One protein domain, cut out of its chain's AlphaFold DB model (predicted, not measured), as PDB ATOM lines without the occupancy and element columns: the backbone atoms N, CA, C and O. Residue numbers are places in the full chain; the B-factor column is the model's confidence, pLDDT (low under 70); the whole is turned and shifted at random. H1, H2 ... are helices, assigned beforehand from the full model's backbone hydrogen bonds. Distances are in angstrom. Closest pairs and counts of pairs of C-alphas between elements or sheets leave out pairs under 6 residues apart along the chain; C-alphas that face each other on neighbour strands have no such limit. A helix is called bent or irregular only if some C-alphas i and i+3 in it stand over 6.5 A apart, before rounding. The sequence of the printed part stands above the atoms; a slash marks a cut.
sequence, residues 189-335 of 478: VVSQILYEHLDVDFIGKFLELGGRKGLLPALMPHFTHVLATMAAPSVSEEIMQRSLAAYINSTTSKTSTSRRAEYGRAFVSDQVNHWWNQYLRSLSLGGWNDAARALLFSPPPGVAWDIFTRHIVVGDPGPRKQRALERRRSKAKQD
ATOM      1  N   VAL A 189     316.548 390.140 393.705       83.81
ATOM      2  CA  VAL A 189     315.344 389.313 393.512       83.81
ATOM      3  C   VAL A 189     315.421 388.545 392.196       83.81
ATOM      4  O   VAL A 189     315.190 387.342 392.163       83.81
ATOM      5  N   VAL A 190     315.800 389.223 391.112       85.31
ATOM      6  CA  VAL A 190     315.979 388.591 389.802       85.31
ATOM      7  C   VAL A 190     317.099 387.558 389.846       85.31
ATOM      8  O   VAL A 190     316.934 386.471 389.304       85.31
ATOM      9  N   SER A 191     318.205 387.854 390.529       83.50
ATOM     10  CA  SER A 191     319.316 386.908 390.677       83.50
ATOM     11  C   SER A 191     318.881 385.623 391.391       83.50
ATOM     12  O   SER A 191     319.252 384.536 390.958       83.50
ATOM     13  N   GLN A 192     318.050 385.737 392.432       81.44
ATOM     14  CA  GLN A 192     317.500 384.584 393.148       81.44
ATOM     15  C   GLN A 192     316.543 383.762 392.268       81.44
ATOM     16  O   GLN A 192     316.684 382.546 392.179       81.44
ATOM     17  N   ILE A 193     315.639 384.427 391.540       83.50
ATOM     18  CA  ILE A 193     314.719 383.786 390.583       83.50
ATOM     19  C   ILE A 193     315.505 383.043 389.484       83.50
ATOM     20  O   ILE A 193     315.172 381.918 389.123       83.50
ATOM     21  N   LEU A 194     316.579 383.635 388.957       82.06
ATOM     22  CA  LEU A 194     317.399 382.999 387.923       82.06
ATOM     23  C   LEU A 194     318.225 381.814 388.448       82.06
ATOM     24  O   LEU A 194     318.447 380.861 387.702       82.06
ATOM     25  N   TYR A 195     318.666 381.858 389.708       79.69
ATOM     26  CA  TYR A 195     319.448 380.787 390.333       79.69
ATOM     27  C   TYR A 195     318.621 379.514 390.581       79.69
ATOM     28  O   TYR A 195     319.137 378.410 390.450       79.69
ATOM     29  N   GLU A 196     317.331 379.647 390.886       70.50
ATOM     30  CA  GLU A 196     316.452 378.513 391.213       70.50
ATOM     31  C   GLU A 196     315.954 377.709 389.986       70.50
ATOM     32  O   GLU A 196     315.114 376.825 390.138       70.50
ATOM     33  N   HIS A 197     316.484 377.968 388.777       60.28
ATOM     34  CA  HIS A 197     316.147 377.290 387.509       60.28
ATOM     35  C   HIS A 197     314.633 377.114 387.282       60.28
ATOM     36  O   HIS A 197     314.100 376.005 387.227       60.28
ATOM     37  N   LEU A 198     313.934 378.240 387.149       67.12
ATOM     38  CA  LEU A 198     312.476 378.273 387.091       67.12
ATOM     39  C   LEU A 198     311.894 377.955 385.708       67.12
ATOM     40  O   LEU A 198     312.474 378.228 384.659       67.12
ATOM     41  N   ASP A 199     310.692 377.394 385.761       81.75
ATOM     42  CA  ASP A 199     309.850 377.001 384.636       81.75
ATOM     43  C   ASP A 199     309.478 378.188 383.728       81.75
ATOM     44  O   ASP A 199     309.220 379.302 384.197       81.75
ATOM     45  N   VAL A 200     309.416 377.934 382.420       84.69
ATOM     46  CA  VAL A 200     309.110 378.928 381.379       84.69
ATOM     47  C   VAL A 200     307.729 379.547 381.608       84.69
ATOM     48  O   VAL A 200     307.573 380.766 381.492       84.69
ATOM     49  N   ASP A 201     306.752 378.741 382.027       87.06
ATOM     50  CA  ASP A 201     305.389 379.202 382.304       87.06
ATOM     51  C   ASP A 201     305.333 380.164 383.495       87.06
ATOM     52  O   ASP A 201     304.585 381.149 383.494       87.06
ATOM     53  N   PHE A 202     306.152 379.907 384.518       87.62
ATOM     54  CA  PHE A 202     306.268 380.789 385.674       87.62
ATOM     55  C   PHE A 202     306.920 382.120 385.291       87.62
ATOM     56  O   PHE A 202     306.391 383.175 385.645       87.62
ATOM     57  N   ILE A 203     308.021 382.085 384.529       88.00
ATOM     58  CA  ILE A 203     308.699 383.296 384.042       88.00
ATOM     59  C   ILE A 203     307.731 384.139 383.204       88.00
ATOM     60  O   ILE A 203     307.679 385.358 383.370       88.00
ATOM     61  N   GLY A 204     306.915 383.503 382.359       88.12
ATOM     62  CA  GLY A 204     305.893 384.189 381.572       88.12
ATOM     63  C   GLY A 204     304.878 384.944 382.433       88.12
ATOM     64  O   GLY A 204     304.690 386.148 382.251       88.12
ATOM     65  N   LYS A 205     304.282 384.268 383.426       90.69
ATOM     66  CA  LYS A 205     303.334 384.889 384.371       90.69
ATOM     67  C   LYS A 205     303.986 386.003 385.193       90.69
ATOM     68  O   LYS A 205     303.387 387.058 385.395       90.69
ATOM     69  N   PHE A 206     305.224 385.793 385.635       90.81
ATOM     70  CA  PHE A 206     305.986 386.779 386.394       90.81
ATOM     71  C   PHE A 206     306.258 388.052 385.584       90.81
ATOM     72  O   PHE A 206     306.005 389.155 386.072       90.81
ATOM     73  N   LEU A 207     306.720 387.920 384.336       91.00
ATOM     74  CA  LEU A 207     306.962 389.062 383.452       91.00
ATOM     75  C   LEU A 207     305.664 389.792 383.097       91.00
ATOM     76  O   LEU A 207     305.655 391.020 383.038       91.00
ATOM     77  N   GLU A 208     304.554 389.078 382.919       91.94
ATOM     78  CA  GLU A 208     303.249 389.699 382.689       91.94
ATOM     79  C   GLU A 208     302.793 390.544 383.891       91.94
ATOM     80  O   GLU A 208     302.417 391.709 383.724       91.94
ATOM     81  N   LEU A 209     302.894 390.007 385.115       89.06
ATOM     82  CA  LEU A 209     302.625 390.767 386.342       89.06
ATOM     83  C   LEU A 209     303.584 391.955 386.489       89.06
ATOM     84  O   LEU A 209     303.155 393.062 386.827       89.06
ATOM     85  N   GLY A 210     304.863 391.763 386.160       87.12
ATOM     86  CA  GLY A 210     305.858 392.829 386.089       87.12
ATOM     87  C   GLY A 210     305.456 393.940 385.114       87.12
ATOM     88  O   GLY A 210     305.573 395.119 385.448       87.12
ATOM     89  N   GLY A 211     304.898 393.585 383.954       86.62
ATOM     90  CA  GLY A 211     304.290 394.504 382.988       86.62
ATOM     91  C   GLY A 211     303.156 395.321 383.590       86.62
ATOM     92  O   GLY A 211     303.199 396.553 383.572       86.62
ATOM     93  N   ARG A 212     302.181 394.662 384.220       87.62
ATOM     94  CA  ARG A 212     301.048 395.339 384.879       87.62
ATOM     95  C   ARG A 212     301.499 396.305 385.980       87.62
ATOM     96  O   ARG A 212     300.872 397.341 386.181       87.62
ATOM     97  N   LYS A 213     302.599 395.992 386.669       84.12
ATOM     98  CA  LYS A 213     303.171 396.801 387.758       84.12
ATOM     99  C   LYS A 213     304.249 397.796 387.306       84.12
ATOM    100  O   LYS A 213     304.818 398.487 388.150       84.12
ATOM    101  N   GLY A 214     304.553 397.885 386.010       82.94
ATOM    102  CA  GLY A 214     305.564 398.807 385.479       82.94
ATOM    103  C   GLY A 214     307.016 398.458 385.845       82.94
ATOM    104  O   GLY A 214     307.866 399.341 385.850       82.94
ATOM    105  N   LEU A 215     307.299 397.198 386.182       86.12
ATOM    106  CA  LEU A 215     308.605 396.705 386.644       86.12
ATOM    107  C   LEU A 215     309.520 396.209 385.518       86.12
ATOM    108  O   LEU A 215     310.708 395.992 385.754       86.12
ATOM    109  N   LEU A 216     309.002 396.065 384.293       87.56
ATOM    110  CA  LEU A 216     309.778 395.577 383.146       87.56
ATOM    111  C   LEU A 216     311.130 396.262 382.924       87.56
ATOM    112  O   LEU A 216     312.065 395.545 382.579       87.56
ATOM    113  N   PRO A 217     311.309 397.572 383.171       85.88
ATOM    114  CA  PRO A 217     312.617 398.190 382.996       85.88
ATOM    115  C   PRO A 217     313.741 397.598 383.860       85.88
ATOM    116  O   PRO A 217     314.887 397.580 383.416       85.88
ATOM    117  N   ALA A 218     313.423 397.053 385.041       84.88
ATOM    118  CA  ALA A 218     314.387 396.323 385.870       84.88
ATOM    119  C   ALA A 218     314.491 394.832 385.505       84.88
ATOM    120  O   ALA A 218     315.543 394.232 385.700       84.88
ATOM    121  N   LEU A 219     313.421 394.229 384.978       87.88
ATOM    122  CA  LEU A 219     313.353 392.786 384.720       87.88
ATOM    123  C   LEU A 219     313.894 392.410 383.326       87.88
ATOM    124  O   LEU A 219     314.713 391.502 383.191       87.88
ATOM    125  N   MET A 220     313.472 393.119 382.278       88.50
ATOM    126  CA  MET A 220     313.760 392.785 380.876       88.50
ATOM    127  C   MET A 220     315.253 392.668 380.529       88.50
ATOM    128  O   MET A 220     315.604 391.736 379.798       88.50
ATOM    129  N   PRO A 221     316.160 393.521 381.049       86.31
ATOM    130  CA  PRO A 221     317.587 393.382 380.763       86.31
ATOM    131  C   PRO A 221     318.157 392.003 381.120       86.31
ATOM    132  O   PRO A 221     319.059 391.534 380.430       86.31
ATOM    133  N   HIS A 222     317.601 391.351 382.145       86.12
ATOM    134  CA  HIS A 222     318.056 390.054 382.643       86.12
ATOM    135  C   HIS A 222     317.319 388.891 381.969       86.12
ATOM    136  O   HIS A 222     317.941 387.915 381.555       86.12
ATOM    137  N   PHE A 223     315.998 389.004 381.787       87.25
ATOM    138  CA  PHE A 223     315.179 387.903 381.263       87.25
ATOM    139  C   PHE A 223     315.191 387.765 379.734       87.25
ATOM    140  O   PHE A 223     314.924 386.679 379.233       87.25
ATOM    141  N   THR A 224     315.534 388.807 378.971       86.50
ATOM    142  CA  THR A 224     315.555 388.745 377.489       86.50
ATOM    143  C   THR A 224     316.506 387.687 376.935       86.50
ATOM    144  O   THR A 224     316.177 386.999 375.967       86.50
ATOM    145  N   HIS A 225     317.689 387.542 377.535       85.56
ATOM    146  CA  HIS A 225     318.627 386.493 377.141       85.56
ATOM    147  C   HIS A 225     318.144 385.119 377.602       85.56
ATOM    148  O   HIS A 225     318.176 384.164 376.835       85.56
ATOM    149  N   VAL A 226     317.668 385.037 378.844       86.19
ATOM    150  CA  VAL A 226     317.222 383.792 379.474       86.19
ATOM    151  C   VAL A 226     316.059 383.174 378.700       86.19
ATOM    152  O   VAL A 226     316.110 381.994 378.372       86.19
ATOM    153  N   LEU A 227     315.066 383.981 378.316       85.44
ATOM    154  CA  LEU A 227     313.931 383.554 377.496       85.44
ATOM    155  C   LEU A 227     314.368 382.988 376.140       85.44
ATOM    156  O   LEU A 227     313.852 381.955 375.723       85.44
ATOM    157  N   ALA A 228     315.335 383.631 375.476       85.75
ATOM    158  CA  ALA A 228     315.854 383.175 374.186       85.75
ATOM    159  C   ALA A 228     316.659 381.864 374.284       85.75
ATOM    160  O   ALA A 228     316.764 381.135 373.300       85.75
ATOM    161  N   THR A 229     317.236 381.561 375.452       83.19
ATOM    162  CA  THR A 229     318.020 380.335 375.669       83.19
ATOM    163  C   THR A 229     317.237 379.183 376.289       83.19
ATOM    164  O   THR A 229     317.564 378.033 376.023       83.19
ATOM    165  N   MET A 230     316.240 379.463 377.133       83.31
ATOM    166  CA  MET A 230     315.520 378.435 377.895       83.31
ATOM    167  C   MET A 230     314.273 377.903 377.187       83.31
ATOM    168  O   MET A 230     313.871 376.774 377.450       83.31
ATOM    169  N   ALA A 231     313.642 378.697 376.319       83.00
ATOM    170  CA  ALA A 231     312.382 378.345 375.675       83.00
ATOM    171  C   ALA A 231     312.513 378.310 374.148       83.00
ATOM    172  O   ALA A 231     313.399 378.935 373.564       83.00
ATOM    173  N   ALA A 232     311.589 377.603 373.492       87.00
ATOM    174  CA  ALA A 232     311.471 377.655 372.041       87.00
ATOM    175  C   ALA A 232     311.150 379.095 371.571       87.00
ATOM    176  O   ALA A 232     310.458 379.835 372.284       87.00
ATOM    177  N   PRO A 233     311.593 379.507 370.367       86.44
ATOM    178  CA  PRO A 233     311.370 380.863 369.861       86.44
ATOM    179  C   PRO A 233     309.898 381.288 369.836       86.44
ATOM    180  O   PRO A 233     309.593 382.403 370.232       86.44
ATOM    181  N   SER A 234     308.978 380.386 369.478       88.06
ATOM    182  CA  SER A 234     307.536 380.666 369.463       88.06
ATOM    183  C   SER A 234     306.983 381.018 370.848       88.06
ATOM    184  O   SER A 234     306.274 382.007 371.003       88.06
ATOM    185  N   VAL A 235     307.348 380.235 371.866       89.38
ATOM    186  CA  VAL A 235     306.895 380.432 373.252       89.38
ATOM    187  C   VAL A 235     307.538 381.679 373.858       89.38
ATOM    188  O   VAL A 235     306.867 382.481 374.505       89.38
ATOM    189  N   SER A 236     308.841 381.870 373.634       89.62
ATOM    190  CA  SER A 236     309.554 383.042 374.152       89.62
ATOM    191  C   SER A 236     309.065 384.345 373.521       89.62
ATOM    192  O   SER A 236     308.912 385.330 374.244       89.62
ATOM    193  N   GLU A 237     308.763 384.354 372.220       90.38
ATOM    194  CA  GLU A 237     308.201 385.514 371.530       90.38
ATOM    195  C   GLU A 237     306.813 385.847 372.079       90.38
ATOM    196  O   GLU A 237     306.539 387.005 372.395       90.38
ATOM    197  N   GLU A 238     305.960 384.839 372.272       91.56
ATOM    198  CA  GLU A 238     304.621 385.026 372.823       91.56
ATOM    199  C   GLU A 238     304.659 385.615 374.243       91.56
ATOM    200  O   GLU A 238     303.954 386.583 374.541       91.56
ATOM    201  N   ILE A 239     305.532 385.098 375.115       91.31
ATOM    202  CA  ILE A 239     305.751 385.650 376.461       91.31
ATOM    203  C   ILE A 239     306.208 387.114 376.385       91.31
ATOM    204  O   ILE A 239     305.729 387.971 377.141       91.31
ATOM    205  N   MET A 240     307.111 387.425 375.454       91.31
ATOM    206  CA  MET A 240     307.586 388.785 375.222       91.31
ATOM    207  C   MET A 240     306.431 389.708 374.798       91.31
ATOM    208  O   MET A 240     306.225 390.770 375.384       91.31
ATOM    209  N   GLN A 241     305.610 389.281 373.838       91.56
ATOM    210  CA  GLN A 241     304.461 390.053 373.365       91.56
ATOM    211  C   GLN A 241     303.441 390.308 374.484       91.56
ATOM    212  O   GLN A 241     303.020 391.451 374.676       91.56
ATOM    213  N   ARG A 242     303.076 389.278 375.262       92.44
ATOM    214  CA  ARG A 242     302.113 389.406 376.371       92.44
ATOM    215  C   ARG A 242     302.620 390.354 377.460       92.44
ATOM    216  O   ARG A 242     301.880 391.237 377.898       92.44
ATOM    217  N   SER A 243     303.881 390.214 377.872       91.50
ATOM    218  CA  SER A 243     304.469 391.057 378.921       91.50
ATOM    219  C   SER A 243     304.572 392.526 378.498       91.50
ATOM    220  O   SER A 243     304.180 393.413 379.264       91.50
ATOM    221  N   LEU A 244     304.994 392.809 377.260       90.69
ATOM    222  CA  LEU A 244     305.021 394.182 376.749       90.69
ATOM    223  C   LEU A 244     303.630 394.768 376.542       90.69
ATOM    224  O   LEU A 244     303.423 395.939 376.852       90.69
ATOM    225  N   ALA A 245     302.662 393.981 376.071       89.81
ATOM    226  CA  ALA A 245     301.283 394.441 375.956       89.81
ATOM    227  C   ALA A 245     300.713 394.833 377.329       89.81
ATOM    228  O   ALA A 245     300.093 395.891 377.464       89.81
ATOM    229  N   ALA A 246     300.975 394.028 378.366       88.19
ATOM    230  CA  ALA A 246     300.595 394.343 379.742       88.19
ATOM    231  C   ALA A 246     301.258 395.637 380.244       88.19
ATOM    232  O   ALA A 246     300.598 396.448 380.894       88.19
ATOM    233  N   TYR A 247     302.529 395.864 379.900       88.12
ATOM    234  CA  TYR A 247     303.250 397.094 380.225       88.12
ATOM    235  C   TYR A 247     302.696 398.318 379.501       88.12
ATOM    236  O   TYR A 247     302.423 399.330 380.135       88.12
ATOM    237  N   ILE A 248     302.459 398.242 378.193       86.62
ATOM    238  CA  ILE A 248     301.903 399.360 377.420       86.62
ATOM    239  C   ILE A 248     300.518 399.738 377.958       86.62
ATOM    240  O   ILE A 248     300.251 400.918 378.183       86.62
ATOM    241  N   ASN A 249     299.658 398.750 378.225       86.88
ATOM    242  CA  ASN A 249     298.307 398.984 378.737       86.88
ATOM    243  C   ASN A 249     298.292 399.573 380.160       86.88
ATOM    244  O   ASN A 249     297.393 400.347 380.477       86.88
ATOM    245  N   SER A 250     299.253 399.213 381.018       82.06
ATOM    246  CA  SER A 250     299.316 399.709 382.402       82.06
ATOM    247  C   SER A 250     299.962 401.092 382.518       82.06
ATOM    248  O   SER A 250     299.655 401.852 383.437       82.06
ATOM    249  N   THR A 251     300.861 401.430 381.592       77.00
ATOM    250  CA  THR A 251     301.691 402.641 381.661       77.00
ATOM    251  C   THR A 251     301.186 403.772 380.780       77.00
ATOM    252  O   THR A 251     301.330 404.942 381.136       77.00
ATOM    253  N   THR A 252     300.558 403.446 379.649       77.12
ATOM    254  CA  THR A 252     300.029 404.430 378.708       77.12
ATOM    255  C   THR A 252     298.508 404.370 378.685       77.12
ATOM    256  O   THR A 252     297.900 403.322 378.479       77.12
ATOM    257  N   SER A 253     297.859 405.518 378.882       73.75
ATOM    258  CA  SER A 253     296.417 405.606 378.653       73.75
ATOM    259  C   SER A 253     296.154 405.743 377.154       73.75
ATOM    260  O   SER A 253     296.755 406.577 376.472       73.75
ATOM    261  N   LYS A 254     295.231 404.936 376.621       71.88
ATOM    262  CA  LYS A 254     294.825 405.014 375.206       71.88
ATOM    263  C   LYS A 254     294.004 406.274 374.902       71.88
ATOM    264  O   LYS A 254     294.000 406.735 373.773       71.88
ATOM    265  N   THR A 255     293.356 406.848 375.916       76.62
ATOM    266  CA  THR A 255     292.365 407.926 375.774       76.62
ATOM    267  C   THR A 255     292.889 409.328 376.095       76.62
ATOM    268  O   THR A 255     292.286 410.303 375.660       76.62
ATOM    269  N   SER A 256     293.995 409.480 376.839       75.44
ATOM    270  CA  SER A 256     294.484 410.818 377.215       75.44
ATOM    271  C   SER A 256     295.232 411.494 376.067       75.44
ATOM    272  O   SER A 256     296.239 410.985 375.589       75.44
ATOM    273  N   THR A 257     294.806 412.683 375.664       79.88
ATOM    274  CA  THR A 257     295.481 413.516 374.650       79.88
ATOM    275  C   THR A 257     296.426 414.556 375.263       79.88
ATOM    276  O   THR A 257     296.859 415.486 374.595       79.88
ATOM    277  N   SER A 258     296.749 414.440 376.556       84.25
ATOM    278  CA  SER A 258     297.639 415.402 377.216       84.25
ATOM    279  C   SER A 258     299.086 415.287 376.718       84.25
ATOM    280  O   SER A 258     299.586 414.184 376.493       84.25
ATOM    281  N   ARG A 259     299.816 416.412 376.673       80.69
ATOM    282  CA  ARG A 259     301.253 416.454 376.326       80.69
ATOM    283  C   ARG A 259     302.107 415.503 377.179       80.69
ATOM    284  O   ARG A 259     303.084 414.929 376.705       80.69
ATOM    285  N   ARG A 260     301.726 415.297 378.447       77.94
ATOM    286  CA  ARG A 260     302.371 414.327 379.351       77.94
ATOM    287  C   ARG A 260     302.132 412.882 378.910       77.94
ATOM    288  O   ARG A 260     303.050 412.073 378.985       77.94
ATOM    289  N   ALA A 261     300.919 412.557 378.464       79.56
ATOM    290  CA  ALA A 261     300.599 411.232 377.942       79.56
ATOM    291  C   ALA A 261     301.322 410.962 376.614       79.56
ATOM    292  O   ALA A 261     301.809 409.855 376.411       79.56
ATOM    293  N   GLU A 262     301.459 411.967 375.748       81.94
ATOM    294  CA  GLU A 262     302.249 411.865 374.512       81.94
ATOM    295  C   GLU A 262     303.730 411.595 374.794       81.94
ATOM    296  O   GLU A 262     304.287 410.645 374.244       81.94
ATOM    297  N   TYR A 263     304.348 412.354 375.706       81.50
ATOM    298  CA  TYR A 263     305.727 412.101 376.135       81.50
ATOM    299  C   TYR A 263     305.886 410.698 376.736       81.50
ATOM    300  O   TYR A 263     306.822 409.977 376.395       81.50
ATOM    301  N   GLY A 264     304.939 410.274 377.580       80.31
ATOM    302  CA  GLY A 264     304.927 408.928 378.154       80.31
ATOM    303  C   GLY A 264     304.844 407.825 377.095       80.31
ATOM    304  O   GLY A 264     305.558 406.833 377.200       80.31
ATOM    305  N   ARG A 265     304.034 408.004 376.041       83.38
ATOM    306  CA  ARG A 265     303.962 407.054 374.918       83.38
ATOM    307  C   ARG A 265     305.267 406.983 374.141       83.38
ATOM    308  O   ARG A 265     305.712 405.877 373.858       83.38
ATOM    309  N   ALA A 266     305.869 408.128 373.821       83.69
ATOM    310  CA  ALA A 266     307.149 408.170 373.120       83.69
ATOM    311  C   ALA A 266     308.232 407.435 373.927       83.69
ATOM    312  O   ALA A 266     308.873 406.515 373.424       83.69
ATOM    313  N   PHE A 267     308.332 407.740 375.221       84.19
ATOM    314  CA  PHE A 267     309.276 407.091 376.125       84.19
ATOM    315  C   PHE A 267     309.068 405.571 376.222       84.19
ATOM    316  O   PHE A 267     310.019 404.801 376.085       84.19
ATOM    317  N   VAL A 268     307.824 405.119 376.418       85.00
ATOM    318  CA  VAL A 268     307.498 403.686 376.466       85.00
ATOM    319  C   VAL A 268     307.795 403.015 375.125       85.00
ATOM    320  O   VAL A 268     308.330 401.909 375.114       85.00
ATOM    321  N   SER A 269     307.517 403.678 373.997       86.50
ATOM    322  CA  SER A 269     307.819 403.138 372.669       86.50
ATOM    323  C   SER A 269     309.321 402.945 372.448       86.50
ATOM    324  O   SER A 269     309.729 401.890 371.964       86.50
ATOM    325  N   ASP A 270     310.157 403.883 372.900       86.69
ATOM    326  CA  ASP A 270     311.615 403.763 372.820       86.69
ATOM    327  C   ASP A 270     312.145 402.616 373.693       86.69
ATOM    328  O   ASP A 270     313.019 401.856 373.267       86.69
ATOM    329  N   GLN A 271     311.588 402.429 374.894       86.62
ATOM    330  CA  GLN A 271     311.951 401.305 375.763       86.62
ATOM    331  C   GLN A 271     311.537 399.952 375.179       86.62
ATOM    332  O   GLN A 271     312.330 399.010 375.167       86.62
ATOM    333  N   VAL A 272     310.316 399.863 374.649       89.12
ATOM    334  CA  VAL A 272     309.803 398.668 373.970       89.12
ATOM    335  C   VAL A 272     310.677 398.322 372.764       89.12
ATOM    336  O   VAL A 272     311.083 397.168 372.616       89.12
ATOM    337  N   ASN A 273     311.046 399.318 371.953       89.75
ATOM    338  CA  ASN A 273     311.987 399.157 370.846       89.75
ATOM    339  C   ASN A 273     313.328 398.603 371.328       89.75
ATOM    340  O   ASN A 273     313.875 397.676 370.729       89.75
ATOM    341  N   HIS A 274     313.861 399.141 372.424       89.62
ATOM    342  CA  HIS A 274     315.118 398.676 372.994       89.62
ATOM    343  C   HIS A 274     315.059 397.199 373.420       89.62
ATOM    344  O   HIS A 274     315.960 396.431 373.074       89.62
ATOM    345  N   TRP A 275     313.998 396.774 374.113       90.44
ATOM    346  CA  TRP A 275     313.857 395.384 374.560       90.44
ATOM    347  C   TRP A 275     313.640 394.410 373.406       90.44
ATOM    348  O   TRP A 275     314.262 393.350 373.397       90.44
ATOM    349  N   TRP A 276     312.854 394.783 372.392       92.25
ATOM    350  CA  TRP A 276     312.736 393.993 371.165       92.25
ATOM    351  C   TRP A 276     314.087 393.825 370.473       92.25
ATOM    352  O   TRP A 276     314.455 392.719 370.080       92.25
ATOM    353  N   ASN A 277     314.865 394.903 370.361       90.69
ATOM    354  CA  ASN A 277     316.208 394.849 369.795       90.69
ATOM    355  C   ASN A 277     317.142 393.936 370.598       90.69
ATOM    356  O   ASN A 277     317.927 393.192 370.009       90.69
ATOM    357  N   GLN A 278     317.076 393.984 371.928       90.44
ATOM    358  CA  GLN A 278     317.855 393.108 372.800       90.44
ATOM    359  C   GLN A 278     317.439 391.639 372.647       90.44
ATOM    360  O   GLN A 278     318.313 390.780 372.550       90.44
ATOM    361  N   TYR A 279     316.137 391.365 372.556       90.75
ATOM    362  CA  TYR A 279     315.593 390.026 372.342       90.75
ATOM    363  C   TYR A 279     315.996 389.441 370.978       90.75
ATOM    364  O   TYR A 279     316.453 388.308 370.889       90.75
ATOM    365  N   LEU A 280     315.938 390.234 369.906       90.00
ATOM    366  CA  LEU A 280     316.374 389.783 368.581       90.00
ATOM    367  C   LEU A 280     317.875 389.421 368.589       90.00
ATOM    368  O   LEU A 280     318.285 388.392 368.049       90.00
ATOM    369  N   ARG A 281     318.705 390.219 369.276       88.44
ATOM    370  CA  ARG A 281     320.126 389.886 369.480       88.44
ATOM    371  C   ARG A 281     320.292 388.602 370.289       88.44
ATOM    372  O   ARG A 281     321.126 387.780 369.914       88.44
ATOM    373  N   SER A 282     319.534 388.406 371.365       87.50
ATOM    374  CA  SER A 282     319.650 387.184 372.166       87.50
ATOM    375  C   SER A 282     319.196 385.939 371.407       87.50
ATOM    376  O   SER A 282     319.859 384.917 371.534       87.50
ATOM    377  N   LEU A 283     318.180 386.021 370.538       86.50
ATOM    378  CA  LEU A 283     317.814 384.924 369.632       86.50
ATOM    379  C   LEU A 283     318.976 384.530 368.712       86.50
ATOM    380  O   LEU A 283     319.280 383.347 368.573       86.50
ATOM    381  N   SER A 284     319.670 385.516 368.132       85.56
ATOM    382  CA  SER A 284     320.840 385.246 367.284       85.56
ATOM    383  C   SER A 284     322.017 384.641 368.063       85.56
ATOM    384  O   SER A 284     322.674 383.727 367.571       85.56
ATOM    385  N   LEU A 285     322.257 385.094 369.300       83.62
ATOM    386  CA  LEU A 285     323.301 384.542 370.174       83.62
ATOM    387  C   LEU A 285     322.956 383.134 370.675       83.62
ATOM    388  O   LEU A 285     323.852 382.311 370.825       83.62
ATOM    389  N   GLY A 286     321.671 382.853 370.894       79.62
ATOM    390  CA  GLY A 286     321.153 381.536 371.265       79.62
ATOM    391  C   GLY A 286     321.157 380.514 370.122       79.62
ATOM    392  O   GLY A 286     320.786 379.369 370.346       79.62
ATOM    393  N   GLY A 287     321.573 380.900 368.909       80.75
ATOM    394  CA  GLY A 287     321.650 380.014 367.742       80.75
ATOM    395  C   GLY A 287     320.355 379.907 366.926       80.75
ATOM    396  O   GLY A 287     320.335 379.222 365.904       80.75
ATOM    397  N   TRP A 288     319.295 380.627 367.304       85.69
ATOM    398  CA  TRP A 288     317.993 380.624 366.629       85.69
ATOM    399  C   TRP A 288     317.963 381.576 365.425       85.69
ATOM    400  O   TRP A 288     317.154 382.502 365.353       85.69
ATOM    401  N   ASN A 289     318.867 381.369 364.467       83.88
ATOM    402  CA  ASN A 289     319.070 382.291 363.346       83.88
ATOM    403  C   ASN A 289     317.842 382.423 362.434       83.88
ATOM    404  O   ASN A 289     317.531 383.527 361.987       83.88
ATOM    405  N   ASP A 290     317.127 381.326 362.182       84.81
ATOM    406  CA  ASP A 290     315.949 381.338 361.308       84.81
ATOM    407  C   ASP A 290     314.779 382.086 361.952       84.81
ATOM    408  O   ASP A 290     314.151 382.922 361.305       84.81
ATOM    409  N   ALA A 291     314.555 381.881 363.255       85.69
ATOM    410  CA  ALA A 291     313.556 382.630 364.016       85.69
ATOM    411  C   ALA A 291     313.929 384.118 364.137       85.69
ATOM    412  O   ALA A 291     313.080 384.987 363.958       85.69
ATOM    413  N   ALA A 292     315.211 384.433 364.359       85.56
ATOM    414  CA  ALA A 292     315.690 385.813 364.402       85.56
ATOM    415  C   ALA A 292     315.507 386.534 363.055       85.56
ATOM    416  O   ALA A 292     315.152 387.713 363.029       85.56
ATOM    417  N   ARG A 293     315.716 385.836 361.929       86.38
ATOM    418  CA  ARG A 293     315.438 386.362 360.584       86.38
ATOM    419  C   ARG A 293     313.945 386.541 360.348       86.38
ATOM    420  O   ARG A 293     313.557 387.594 359.856       86.38
ATOM    421  N   ALA A 294     313.118 385.562 360.718       88.00
ATOM    422  CA  ALA A 294     311.666 385.666 360.601       88.00
ATOM    423  C   ALA A 294     311.145 386.905 361.349       88.00
ATOM    424  O   ALA A 294     310.521 387.764 360.734       88.00
ATOM    425  N   LEU A 295     311.531 387.073 362.619       88.12
ATOM    426  CA  LEU A 295     311.171 388.239 363.431       88.12
ATOM    427  C   LEU A 295     311.686 389.561 362.838       88.12
ATOM    428  O   LEU A 295     311.026 390.596 362.930       88.12
ATOM    429  N   LEU A 296     312.864 389.545 362.209       87.31
ATOM    430  CA  LEU A 296     313.407 390.723 361.542       87.31
ATOM    431  C   LEU A 296     312.552 391.153 360.338       87.31
ATOM    432  O   LEU A 296     312.344 392.354 360.146       87.31
ATOM    433  N   PHE A 297     312.085 390.191 359.535       86.44
ATOM    434  CA  PHE A 297     311.264 390.435 358.348       86.44
ATOM    435  C   PHE A 297     309.803 390.754 358.687       86.44
ATOM    436  O   PHE A 297     309.189 391.555 357.983       86.44
ATOM    437  N   SER A 298     309.269 390.194 359.772       87.56
ATOM    438  CA  SER A 298     307.929 390.485 360.288       87.56
ATOM    439  C   SER A 298     307.998 391.113 361.691       87.56
ATOM    440  O   SER A 298     307.762 390.422 362.683       87.56
ATOM    441  N   PRO A 299     308.335 392.414 361.804       86.19
ATOM    442  CA  PRO A 299     308.386 393.085 363.094       86.19
ATOM    443  C   PRO A 299     306.998 393.223 363.739       86.19
ATOM    444  O   PRO A 299     306.015 393.487 363.039       86.19
ATOM    445  N   PRO A 300     306.920 393.165 365.080       85.88
ATOM    446  CA  PRO A 300     305.733 393.574 365.824       85.88
ATOM    447  C   PRO A 300     305.369 395.052 365.560       85.88
ATOM    448  O   PRO A 300     306.240 395.863 365.219       85.88
ATOM    449  N   PRO A 301     304.090 395.444 365.719       80.62
ATOM    450  CA  PRO A 301     303.614 396.767 365.327       80.62
ATOM    451  C   PRO A 301     304.319 397.883 366.109       80.62
ATOM    452  O   PRO A 301     304.359 397.871 367.337       80.62
ATOM    453  N   GLY A 302     304.852 398.868 365.381       77.56
ATOM    454  CA  GLY A 302     305.542 400.025 365.960       77.56
ATOM    455  C   GLY A 302     307.004 399.783 366.353       77.56
ATOM    456  O   GLY A 302     307.624 400.704 366.881       77.56
ATOM    457  N   VAL A 303     307.566 398.596 366.080       85.31
ATOM    458  CA  VAL A 303     308.950 398.267 366.448       85.31
ATOM    459  C   VAL A 303     309.957 398.761 365.413       85.31
ATOM    460  O   VAL A 303     309.917 398.381 364.242       85.31
ATOM    461  N   ALA A 304     310.919 399.569 365.863       85.50
ATOM    462  CA  ALA A 304     312.049 400.015 365.054       85.50
ATOM    463  C   ALA A 304     313.329 399.228 365.391       85.50
ATOM    464  O   ALA A 304     313.853 399.287 366.505       85.50
ATOM    465  N   TRP A 305     313.868 398.506 364.405       85.56
ATOM    466  CA  TRP A 305     315.123 397.763 364.559       85.56
ATOM    467  C   TRP A 305     316.356 398.667 364.449       85.56
ATOM    468  O   TRP A 305     316.550 399.345 363.437       85.56
ATOM    469  N   ASP A 306     317.251 398.583 365.432       83.25
ATOM    470  CA  ASP A 306     318.541 399.265 365.411       83.25
ATOM    471  C   ASP A 306     319.425 398.736 364.274       83.25
ATOM    472  O   ASP A 306     319.507 397.532 364.011       83.25
ATOM    473  N   ILE A 307     320.215 399.632 363.675       77.44
ATOM    474  CA  ILE A 307     321.201 399.298 362.629       77.44
ATOM    475  C   ILE A 307     322.190 398.222 363.118       77.44
ATOM    476  O   ILE A 307     322.606 397.354 362.353       77.44
ATOM    477  N   PHE A 308     322.561 398.263 364.402       76.38
ATOM    478  CA  PHE A 308     323.441 397.270 365.019       76.38
ATOM    479  C   PHE A 308     322.782 395.888 365.126       76.38
ATOM    480  O   PHE A 308     323.410 394.888 364.788       76.38
ATOM    481  N   THR A 309     321.514 395.833 365.535       80.56
ATOM    482  CA  THR A 309     320.730 394.593 365.623       80.56
ATOM    483  C   THR A 309     320.566 393.948 364.244       80.56
ATOM    484  O   THR A 309     320.824 392.757 364.089       80.56
ATOM    485  N   ARG A 310     320.247 394.752 363.219       78.81
ATOM    486  CA  ARG A 310     320.168 394.303 361.817       78.81
ATOM    487  C   ARG A 310     321.480 393.689 361.327       78.81
ATOM    488  O   ARG A 310     321.467 392.624 360.718       78.81
ATOM    489  N   HIS A 311     322.612 394.327 361.641       71.06
ATOM    490  CA  HIS A 311     323.938 393.814 361.289       71.06
ATOM    491  C   HIS A 311     324.210 392.446 361.928       71.06
ATOM    492  O   HIS A 311     324.806 391.588 361.282       71.06
ATOM    493  N   ILE A 312     323.841 392.235 363.193       74.69
ATOM    494  CA  ILE A 312     324.120 390.964 363.879       74.69
ATOM    495  C   ILE A 312     323.402 389.795 363.190       74.69
ATOM    496  O   ILE A 312     323.993 388.731 363.052       74.69
ATOM    497  N   VAL A 313     322.173 390.002 362.710       72.06
ATOM    498  CA  VAL A 313     321.323 388.916 362.190       72.06
ATOM    499  C   VAL A 313     321.457 388.682 360.691       72.06
ATOM    500  O   VAL A 313     321.435 387.536 360.242       72.06
ATOM    501  N   VAL A 314     321.625 389.745 359.904       73.00
ATOM    502  CA  VAL A 314     321.785 389.645 358.441       73.00
ATOM    503  C   VAL A 314     323.262 389.539 358.044       73.00
ATOM    504  O   VAL A 314     323.582 389.090 356.952       73.00
ATOM    505  N   GLY A 315     324.188 389.915 358.933       59.91
ATOM    506  CA  GLY A 315     325.617 389.973 358.621       59.91
ATOM    507  C   GLY A 315     326.009 391.172 357.753       59.91
ATOM    508  O   GLY A 315     327.184 391.315 357.414       59.91
ATOM    509  N   ASP A 316     325.059 392.056 357.426       51.62
ATOM    510  CA  ASP A 316     325.321 393.220 356.590       51.62
ATOM    511  C   ASP A 316     326.312 394.163 357.284       51.62
ATOM    512  O   ASP A 316     326.034 394.652 358.387       51.62
ATOM    513  N   PRO A 317     327.472 394.459 356.667       46.81
ATOM    514  CA  PRO A 317     328.446 395.369 357.234       46.81
ATOM    515  C   PRO A 317     327.858 396.776 357.205       46.81
ATOM    516  O   PRO A 317     327.987 397.508 356.230       46.81
ATOM    517  N   GLY A 318     327.198 397.157 358.297       49.97
ATOM    518  CA  GLY A 318     326.544 398.451 358.420       49.97
ATOM    519  C   GLY A 318     327.465 399.619 358.026       49.97
ATOM    520  O   GLY A 318     328.695 399.538 358.164       49.97
ATOM    521  N   PRO A 319     326.890 400.761 357.610       55.31
ATOM    522  CA  PRO A 319     327.610 401.854 356.953       55.31
ATOM    523  C   PRO A 319     328.749 402.439 357.800       55.31
ATOM    524  O   PRO A 319     329.686 403.013 357.260       55.31
ATOM    525  N   ARG A 320     328.737 402.275 359.131       52.00
ATOM    526  CA  ARG A 320     329.856 402.669 360.007       52.00
ATOM    527  C   ARG A 320     331.075 401.759 359.887       52.00
ATOM    528  O   ARG A 320     332.187 402.277 359.917       52.00
ATOM    529  N   LYS A 321     330.900 400.439 359.752       51.19
ATOM    530  CA  LYS A 321     332.016 399.506 359.536       51.19
ATOM    531  C   LYS A 321     332.553 399.643 358.124       51.19
ATOM    532  O   LYS A 321     333.763 399.712 357.996       51.19
ATOM    533  N   GLN A 322     331.697 399.793 357.110       53.66
ATOM    534  CA  GLN A 322     332.143 400.129 355.754       53.66
ATOM    535  C   GLN A 322     332.881 401.466 355.726       53.66
ATOM    536  O   GLN A 322     334.032 401.477 355.325       53.66
ATOM    537  N   ARG A 323     332.342 402.550 356.299       56.41
ATOM    538  CA  ARG A 323     333.063 403.835 356.387       56.41
ATOM    539  C   ARG A 323     334.336 403.753 357.226       56.41
ATOM    540  O   ARG A 323     335.290 404.455 356.930       56.41
ATOM    541  N   ALA A 324     334.392 402.934 358.276       58.41
ATOM    542  CA  ALA A 324     335.613 402.726 359.058       58.41
ATOM    543  C   ALA A 324     336.639 401.869 358.305       58.41
ATOM    544  O   ALA A 324     337.831 402.141 358.402       58.41
ATOM    545  N   LEU A 325     336.196 400.870 357.541       57.75
ATOM    546  CA  LEU A 325     337.033 400.021 356.697       57.75
ATOM    547  C   LEU A 325     337.521 400.792 355.467       57.75
ATOM    548  O   LEU A 325     338.675 400.654 355.098       57.75
ATOM    549  N   GLU A 326     336.690 401.653 354.887       57.38
ATOM    550  CA  GLU A 326     337.008 402.589 353.810       57.38
ATOM    551  C   GLU A 326     337.918 403.702 354.304       57.38
ATOM    552  O   GLU A 326     338.911 403.968 353.650       57.38
ATOM    553  N   ARG A 327     337.679 404.281 355.491       59.03
ATOM    554  CA  ARG A 327     338.620 405.211 356.143       59.03
ATOM    555  C   ARG A 327     339.940 404.534 356.487       59.03
ATOM    556  O   ARG A 327     340.981 405.172 356.415       59.03
ATOM    557  N   ARG A 328     339.922 403.253 356.869       55.78
ATOM    558  CA  ARG A 328     341.136 402.455 357.086       55.78
ATOM    559  C   ARG A 328     341.827 402.123 355.769       55.78
ATOM    560  O   ARG A 328     343.041 402.192 355.730       55.78
ATOM    561  N   ARG A 329     341.095 401.819 354.695       54.38
ATOM    562  CA  ARG A 329     341.638 401.565 353.351       54.38
ATOM    563  C   ARG A 329     342.156 402.845 352.694       54.38
ATOM    564  O   ARG A 329     343.178 402.788 352.027       54.38
ATOM    565  N   SER A 330     341.514 403.990 352.920       53.56
ATOM    566  CA  SER A 330     341.955 405.295 352.428       53.56
ATOM    567  C   SER A 330     343.126 405.842 353.245       53.56
ATOM    568  O   SER A 330     344.072 406.336 352.647       53.56
ATOM    569  N   LYS A 331     343.158 405.647 354.576       53.38
ATOM    570  CA  LYS A 331     344.357 405.919 355.396       53.38
ATOM    571  C   LYS A 331     345.511 404.956 355.121       53.38
ATOM    572  O   LYS A 331     346.650 405.395 355.081       53.38
ATOM    573  N   ALA A 332     345.245 403.670 354.890       49.75
ATOM    574  CA  ALA A 332     346.276 402.694 354.516       49.75
ATOM    575  C   ALA A 332     346.821 402.920 353.096       49.75
ATOM    576  O   ALA A 332     347.884 402.408 352.771       49.75
ATOM    577  N   LYS A 333     346.112 403.684 352.255       51.62
ATOM    578  CA  LYS A 333     346.642 404.231 350.996       51.62
ATOM    579  C   LYS A 333     347.474 405.510 351.198       51.62
ATOM    580  O   LYS A 333     348.077 405.970 350.239       51.62
ATOM    581  N   GLN A 334     347.494 406.094 352.400       57.25
ATOM    582  CA  GLN A 334     348.179 407.359 352.701       57.25
ATOM    583  C   GLN A 334     349.395 407.210 353.627       57.25
ATOM    584  O   GLN A 334     350.228 408.113 353.644       57.25
ATOM    585  N   ASP A 335     349.517 406.126 354.402       64.81
ATOM    586  CA  ASP A 335     350.669 405.929 355.289       64.81
ATOM    587  C   ASP A 335     351.859 405.348 354.492       64.81
ATOM    588  O   ASP A 335     351.784 404.205 354.023       64.81
TER     589      ASP A 335
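Overview. This is residues 189 to 335 of the 478 residues of an uncharacterized protein of Trichosporon asahii var. asahii (strain ATCC 90039 / CBS 2479 / JCM 2466 / KCTC 7840 / NBRC 103889/ NCYC 2677 / UAMH 7654) (UniProt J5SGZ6). Four helices, H2, H3, H4 and H5, make an up-and-down bundle, each running against the one before it; H5 is the longest and runs on well beyond the others at its first end. The short helices H6 and H7 pack on the last part of H5, H1 lies beside H3, and H8 reaches away from the body as an arm whose residues 326 to 335 stick out. The printed part has 147 residues with eight named helices, H1 to H8 in chain order, and no named strand; the class is all helix. It is loose, with a radius of gyration of the C-alphas of 18.3 A, and spans 58 by 43 by 29 A.

Along the chain. H5, residues 259 to 285, is 39.3 A long, from C-alpha 259 at (301.253, 416.454, 376.326) to C-alpha 285 at (323.301, 384.542, 370.174). Before it come H4, residues 233 to 251, 26.6 A; H3, residues 216 to 230, 18.8 A; H2, residues 200 to 212, 18.6 A; and H1, residues 189 to 195, which begins at C-alpha 189 at (315.344, 389.313, 393.512). After it come H6, residues 289 to 297; H7, residues 307 to 314; and H8, residues 319 to 332, 18.8 A, ending at C-alpha 332 at (346.276, 402.694, 354.516). H3 is only just irregular: C-alphas 218 and 221 are 6.7 A apart.

Arrangement. H5 is the hub, touching H3, H4, H6 and H7. With residues 271 to 283 alone it touches H3, the same way at a shallow tilt of 23 degrees; the closest C-alphas, of His 225 and Ser 282, are 5.1 A apart. H4 and H5 form a hairpin at 14 degrees, closest at the C-alphas of Leu 244 and Val 272, 7.1 A. H2 touches H4 the same way at 18 degrees, with the C-alphas of Gly 211 and Tyr 247 3.9 A apart. H3 and H4, also a hairpin, only just touch, with 3 pairs of C-alphas within 8 A; the closest, of Leu 227 and Ser 236, are 5.5 A apart. H5 touches H6 with residues 280 to 284 alone, closest at C-alphas 283 and 292, 5.7 A, and H7 with residues 277 to 284 alone, closest at C-alphas 281 and 309, 6.1 A. H1 is close to H3 but not clearly touching; H8 touches no helix. Every O i to N i+4 pair is within hydrogen-bond range in H1, H2 and H4 to H8; in H3 6 of 11 are.

Size, cuts and confidence. The C-alphas farthest apart, of Thr 255 and Asp 335, are 61.8 A apart. The printed part has no cut and no long link. Mean pLDDT of the printed part is 80.3; residues 197 to 198 and 315 to 335 are under 70.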